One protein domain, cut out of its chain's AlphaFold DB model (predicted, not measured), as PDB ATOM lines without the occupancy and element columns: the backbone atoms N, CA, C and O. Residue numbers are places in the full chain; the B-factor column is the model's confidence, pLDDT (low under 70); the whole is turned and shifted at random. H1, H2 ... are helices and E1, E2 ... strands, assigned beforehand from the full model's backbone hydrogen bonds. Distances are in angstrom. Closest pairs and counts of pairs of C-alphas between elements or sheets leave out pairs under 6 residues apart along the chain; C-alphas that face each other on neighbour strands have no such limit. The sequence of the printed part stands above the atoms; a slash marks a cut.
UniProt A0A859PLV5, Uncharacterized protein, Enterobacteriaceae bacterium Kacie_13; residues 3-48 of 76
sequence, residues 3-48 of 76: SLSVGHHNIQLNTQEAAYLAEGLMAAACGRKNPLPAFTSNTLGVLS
ATOM      1  N   SER A   3      59.778  -0.716  81.722       94.62
ATOM      2  CA  SER A   3      60.836  -0.363  82.674       94.62
ATOM      3  C   SER A   3      61.038   1.150  82.669       94.62
ATOM      4  O   SER A   3      61.269   1.744  81.615       94.62
ATOM      5  N   LEU A   4      60.938   1.767  83.846       93.50
ATOM      6  CA  LEU A   4      61.321   3.153  84.090       93.50
ATOM      7  C   LEU A   4      62.687   3.163  84.779       93.50
ATOM      8  O   LEU A   4      62.839   2.636  85.880       93.50
ATOM      9  N   SER A   5      63.679   3.765  84.127       94.56
ATOM     10  CA  SER A   5      65.040   3.875  84.657       94.56
ATOM     11  C   SER A   5      65.309   5.301  85.131       94.56
ATOM     12  O   SER A   5      65.167   6.240  84.352       94.56
ATOM     13  N   VAL A   6      65.708   5.465  86.395       91.12
ATOM     14  CA  VAL A   6      66.084   6.756  86.994       91.12
ATOM     15  C   VAL A   6      67.397   6.576  87.750       91.12
ATOM     16  O   VAL A   6      67.449   5.921  88.792       91.12
ATOM     17  N   GLY A   7      68.485   7.129  87.210       94.06
ATOM     18  CA  GLY A   7      69.832   6.873  87.725       94.06
ATOM     19  C   GLY A   7      70.162   5.375  87.701       94.06
ATOM     20  O   GLY A   7      70.038   4.727  86.665       94.06
ATOM     21  N   HIS A   8      70.549   4.817  88.851       93.56
ATOM     22  CA  HIS A   8      70.803   3.377  89.011       93.56
ATOM     23  C   HIS A   8      69.560   2.567  89.414       93.56
ATOM     24  O   HIS A   8      69.663   1.367  89.668       93.56
ATOM     25  N   HIS A   9      68.388   3.199  89.484       91.38
ATOM     26  CA  HIS A   9      67.146   2.529  89.847       91.38
ATOM     27  C   HIS A   9      66.361   2.135  88.607       91.38
ATOM     28  O   HIS A   9      66.231   2.902  87.653       91.38
ATOM     29  N   ASN A  10      65.817   0.924  88.647       93.50
ATOM     30  CA  ASN A  10      65.003   0.368  87.586       93.50
ATOM     31  C   ASN A  10      63.672  -0.087  88.188       93.50
ATOM     32  O   ASN A  10      63.641  -1.000  89.012       93.50
ATOM     33  N   ILE A  11      62.589   0.590  87.820       93.38
ATOM     34  CA  ILE A  11      61.244   0.337  88.334       93.38
ATOM     35  C   ILE A  11      60.470  -0.374  87.233       93.38
ATOM     36  O   ILE A  11      60.340   0.143  86.122       93.38
ATOM     37  N   GLN A  12      59.962  -1.569  87.527       95.56
ATOM     38  CA  GLN A  12      59.106  -2.278  86.586       95.56
ATOM     39  C   GLN A  12      57.656  -1.840  86.771       95.56
ATOM     40  O   GLN A  12      57.132  -1.849  87.881       95.56
ATOM     41  N   LEU A  13      57.029  -1.475  85.661       94.81
ATOM     42  CA  LEU A  13      55.678  -0.951  85.578       94.81
ATOM     43  C   LEU A  13      54.810  -1.885  84.730       94.81
ATOM     44  O   LEU A  13      55.232  -2.425  83.696       94.81
ATOM     45  N   ASN A  14      53.560  -2.050  85.134       94.75
ATOM     46  CA  ASN A  14      52.512  -2.535  84.253       94.75
ATOM     47  C   ASN A  14      52.020  -1.402  83.327       94.75
ATOM     48  O   ASN A  14      52.422  -0.244  83.441       94.75
ATOM     49  N   THR A  15      51.154  -1.741  82.373       94.62
ATOM     50  CA  THR A  15      50.677  -0.780  81.369       94.62
ATOM     51  C   THR A  15      49.896   0.388  81.983       94.62
ATOM     52  O   THR A  15      50.051   1.516  81.525       94.62
ATOM     53  N   GLN A  16      49.086   0.148  83.019       94.31
ATOM     54  CA  GLN A  16      48.290   1.196  83.672       94.31
ATOM     55  C   GLN A  16      49.165   2.147  84.489       94.31
ATOM     56  O   GLN A  16      48.986   3.358  84.416       94.31
ATOM     57  N   GLU A  17      50.146   1.615  85.215       95.00
ATOM     58  CA  GLU A  17      51.106   2.417  85.982       95.00
ATOM     59  C   GLU A  17      51.949   3.307  85.068       95.00
ATOM     60  O   GLU A  17      52.145   4.487  85.352       95.00
ATOM     61  N   ALA A  18      52.420   2.753  83.948       94.81
ATOM     62  CA  ALA A  18      53.192   3.505  82.969       94.81
ATOM     63  C   ALA A  18      52.363   4.620  82.315       94.81
ATOM     64  O   ALA A  18      52.860   5.734  82.170       94.81
ATOM     65  N   ALA A  19      51.104   4.342  81.960       94.81
ATOM     66  CA  ALA A  19      50.196   5.346  81.410       94.81
ATOM     67  C   ALA A  19      49.922   6.473  82.420       94.81
ATOM     68  O   ALA A  19      50.076   7.644  82.080       94.81
ATOM     69  N   TYR A  20      49.617   6.122  83.674       94.38
ATOM     70  CA  TYR A  20      49.399   7.091  84.748       94.38
ATOM     71  C   TYR A  20      50.603   8.024  84.941       94.38
ATOM     72  O   TYR A  20      50.446   9.244  84.993       94.38
ATOM     73  N   LEU A  21      51.814   7.461  85.012       93.38
ATOM     74  CA  LEU A  21      53.035   8.251  85.166       93.38
ATOM     75  C   LEU A  21      53.306   9.128  83.940       93.38
ATOM     76  O   LEU A  21      53.672  10.287  84.107       93.38
ATOM     77  N   ALA A  22      53.105   8.614  82.724       93.50
ATOM     78  CA  ALA A  22      53.314   9.384  81.499       93.50
ATOM     79  C   ALA A  22      52.375  10.597  81.416       93.50
ATOM     80  O   ALA A  22      52.832  11.714  81.170       93.50
ATOM     81  N   GLU A  23      51.080  10.403  81.672       92.19
ATOM     82  CA  GLU A  23      50.093  11.487  81.680       92.19
ATOM     83  C   GLU A  23      50.361  12.486  82.812       92.19
ATOM     84  O   GLU A  23      50.337  13.699  82.592       92.19
ATOM     85  N   GLY A  24      50.677  11.984  84.011       91.88
ATOM     86  CA  GLY A  24      50.965  12.806  85.185       91.88
ATOM     87  C   GLY A  24      52.178  13.694  84.981       91.88
ATOM     88  O   GLY A  24      52.112  14.901  85.212       91.88
ATOM     89  N   LEU A  25      53.276  13.111  84.500       91.69
ATOM     90  CA  LEU A  25      54.517  13.834  84.234       91.69
ATOM     91  C   LEU A  25      54.351  14.841  83.097       91.69
ATOM     92  O   LEU A  25      54.863  15.951  83.196       91.69
ATOM     93  N   MET A  26      53.602  14.501  82.045       91.19
ATOM     94  CA  MET A  26      53.334  15.428  80.944       91.19
ATOM     95  C   MET A  26      52.501  16.627  81.406       91.19
ATOM     96  O   MET A  26      52.834  17.772  81.109       91.19
ATOM     97  N   ALA A  27      51.446  16.387  82.186       87.75
ATOM     98  CA  ALA A  27      50.633  17.454  82.757       87.75
ATOM     99  C   ALA A  27      51.433  18.330  83.741       87.75
ATOM    100  O   ALA A  27      51.273  19.552  83.725       87.75
ATOM    101  N   ALA A  28      52.315  17.726  84.546       87.69
ATOM    102  CA  ALA A  28      53.236  18.437  85.431       87.69
ATOM    103  C   ALA A  28      54.221  19.316  84.644       87.69
ATOM    104  O   ALA A  28      54.377  20.492  84.963       87.69
ATOM    105  N   ALA A  29      54.821  18.778  83.578       86.12
ATOM    106  CA  ALA A  29      55.731  19.511  82.696       86.12
ATOM    107  C   ALA A  29      55.048  20.699  81.995       86.12
ATOM    108  O   ALA A  29      55.688  21.708  81.727       86.12
ATOM    109  N   CYS A  30      53.735  20.623  81.752       85.62
ATOM    110  CA  CYS A  30      52.931  21.741  81.252       85.62
ATOM    111  C   CYS A  30      52.504  22.753  82.340       85.62
ATOM    112  O   CYS A  30      51.641  23.593  82.080       85.62
ATOM    113  N   GLY A  31      53.037  22.669  83.563       79.75
ATOM    114  CA  GLY A  31      52.769  23.629  84.639       79.75
ATOM    115  C   GLY A  31      51.424  23.447  85.353       79.75
ATOM    116  O   GLY A  31      50.959  24.356  86.046       79.75
ATOM    117  N   ARG A  32      50.761  22.289  85.217       77.38
ATOM    118  CA  ARG A  32      49.527  22.009  85.973       77.38
ATOM    119  C   ARG A  32      49.872  21.638  87.419       77.38
ATOM    120  O   ARG A  32      50.503  20.616  87.660       77.38
ATOM    121  N   LYS A  33      49.384  22.431  88.383       67.81
ATOM    122  CA  LYS A  33      49.645  22.259  89.832       67.81
ATOM    123  C   LYS A  33      49.215  20.906  90.407       67.81
ATOM    124  O   LYS A  33      49.783  20.455  91.392       67.81
ATOM    125  N   ASN A  34      48.196  20.278  89.829       69.25
ATOM    126  CA  ASN A  34      47.758  18.949  90.237       69.25
ATOM    127  C   ASN A  34      47.421  18.137  88.981       69.25
ATOM    128  O   ASN A  34      46.318  18.287  88.449       69.25
ATOM    129  N   PRO A  35      48.384  17.375  88.441       69.00
ATOM    130  CA  PRO A  35      48.236  16.772  87.127       69.00
ATOM    131  C   PRO A  35      47.191  15.650  87.108       69.00
ATOM    132  O   PRO A  35      46.420  15.606  86.154       69.00
ATOM    133  N   LEU A  36      47.120  14.808  88.152       82.69
ATOM    134  CA  LEU A  36      46.226  13.644  88.266       82.69
ATOM    135  C   LEU A  36      46.021  13.240  89.750       82.69
ATOM    136  O   LEU A  36      46.933  13.426  90.557       82.69
ATOM    137  N   PRO A  37      44.864  12.654  90.136       86.94
ATOM    138  CA  PRO A  37      44.669  12.086  91.474       86.94
ATOM    139  C   PRO A  37      45.609  10.899  91.712       86.94
ATOM    140  O   PRO A  37      46.079  10.283  90.760       86.94
ATOM    141  N   ALA A  38      45.876  10.556  92.973       90.25
ATOM    142  CA  ALA A  38      46.739   9.427  93.310       90.25
ATOM    143  C   ALA A  38      46.194   8.100  92.746       90.25
ATOM    144  O   ALA A  38      44.995   7.827  92.819       90.25
ATOM    145  N   PHE A  39      47.086   7.277  92.202       91.06
ATOM    146  CA  PHE A  39      46.770   5.981  91.614       91.06
ATOM    147  C   PHE A  39      47.210   4.851  92.537       91.06
ATOM    148  O   PHE A  39      48.370   4.763  92.931       91.06
ATOM    149  N   THR A  40      46.289   3.952  92.870       93.12
ATOM    150  CA  THR A  40      46.585   2.761  93.667       93.12
ATOM    151  C   THR A  40      47.012   1.619  92.754       93.12
ATOM    152  O   THR A  40      46.197   1.029  92.047       93.12
ATOM    153  N   SER A  41      48.296   1.299  92.791       90.12
ATOM    154  CA  SER A  41      48.888   0.105  92.212       90.12
ATOM    155  C   SER A  41      48.851  -1.061  93.208       90.12
ATOM    156  O   SER A  41      49.148  -0.909  94.393       90.12
ATOM    157  N   ASN A  42      48.575  -2.263  92.700       85.88
ATOM    158  CA  ASN A  42      48.673  -3.496  93.484       85.88
ATOM    159  C   ASN A  42      50.126  -3.890  93.807       85.88
ATOM    160  O   ASN A  42      50.354  -4.644  94.748       85.88
ATOM    161  N   THR A  43      51.097  -3.421  93.021       85.94
ATOM    162  CA  THR A  43      52.510  -3.828  93.099       85.94
ATOM    163  C   THR A  43      53.415  -2.769  93.715       85.94
ATOM    164  O   THR A  43      54.351  -3.112  94.431       85.94
ATOM    165  N   LEU A  44      53.146  -1.493  93.457       88.31
ATOM    166  CA  LEU A  44      53.965  -0.357  93.894       88.31
ATOM    167  C   LEU A  44      53.284   0.474  94.989       88.31
ATOM    168  O   LEU A  44      53.863   1.444  95.473       88.31
ATOM    169  N   GLY A  45      52.068   0.102  95.399       91.88
ATOM    170  CA  GLY A  45      51.289   0.859  96.372       91.88
ATOM    171  C   GLY A  45      50.697   2.120  95.747       91.88
ATOM    172  O   GLY A  45      50.094   2.062  94.682       91.88
ATOM    173  N   VAL A  46      50.824   3.272  96.402       93.00
ATOM    174  CA  VAL A  46      50.254   4.526  95.886       93.00
ATOM    175  C   VAL A  46      51.281   5.254  95.023       93.00
ATOM    176  O   VAL A  46      52.349   5.627  95.503       93.00
ATOM    177  N   LEU A  47      50.929   5.491  93.763       91.19
ATOM    178  CA  LEU A  47      51.649   6.362  92.843       91.19
ATOM    179  C   LEU A  47      50.999   7.748  92.850       91.19
ATOM    180  O   LEU A  47      49.777   7.874  92.768       91.19
ATOM    181  N   SER A  48      51.811   8.795  92.912       90.81
ATOM    182  CA  SER A  48      51.366  10.179  92.759       90.81
ATOM    183  C   SER A  48      52.395  10.975  91.969       90.81
ATOM    184  O   SER A  48      53.597  10.720  92.055       90.81
TER     185      SER A  48
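What this domain is: This is residues 3 to 48 of the 76 residues of an uncharacterized protein of Enterobacteriaceae bacterium Kacie_13 (UniProt A0A859PLV5). One helix, H1, has a small two-stranded hairpin at each of two places: E1 and E2 lead into its first end, and the turn of that hairpin, with residues 5 to 10, sticks out into the open. Past the last residue of H1, residues 30 to 38 fold back along the helix, and the second hairpin, E3 and E4, sits loosely over the first half of H1, near residues 16 to 21. The printed part has 46 residues, with one named helix and four named strands in the order E1, E2, H1, E3, E4; each pair of strands is a separate antiparallel sheet, and the class is mixed, helices and strands. It is only just compact, close to loose, with a radius of gyration of the C-alphas of 11.0 A, and the C-alphas span 26 by 24 by 15 A.

How they stand to each other: E1, residues 3 to 6, and E2, residues 9 to 13, form a hairpin of antiparallel neighbours, with 151 degrees between their directions. N 4 and O 11 are within hydrogen-bond range at 2.9 A, as are N 11 and O 4 at 2.8 A. A tight link of one residue joins E2 to H1, residues 15 to 29, in which every O i to N i+4 pair is within hydrogen-bond range. E1 and H1 are only just apart, their closest C-alphas being 8.2 A from each other. E3, residues 39 to 41, has three pairs of C-alphas within 8 A of H1; the closest are those of Glu 17 and Ser 41, 7.0 A apart. E4, residues 45 to 47, has one such pair with H1, the C-alphas of Glu 17 and Leu 47, 7.9 A apart. E3 and E4 form the other antiparallel hairpin, at 145 degrees, with N 41 and O 45 at 2.7 A and N 39 and O 47 at 2.8 A. Both E1 and E2 are apart from E3 and E4.

Where its parts are: E1 begins at C-alpha 3, (60.836, -0.363, 82.674), and measures 9.8 A from first to last C-alpha. E2 measures 12.7 A. H1 runs 21.0 A from C-alpha 15 at (50.677, -0.780, 81.369) to C-alpha 29 at (55.731, 19.511, 82.696). E3 measures 6.3 A, and E4 measures 6.5 A, ending at C-alpha 47, (51.649, 6.362, 92.843).

The domain as a whole: The two C-alphas farthest apart are those of Gly 31 and Asn 42, at 28.8 A. The printed part, residues 3 to 48, has no cut. No link is long; the nine residues from H1 to E3 make a short link, and the others are tight. The mean pLDDT of the printed part is 89.5, and residues 33 to 35 are under 70.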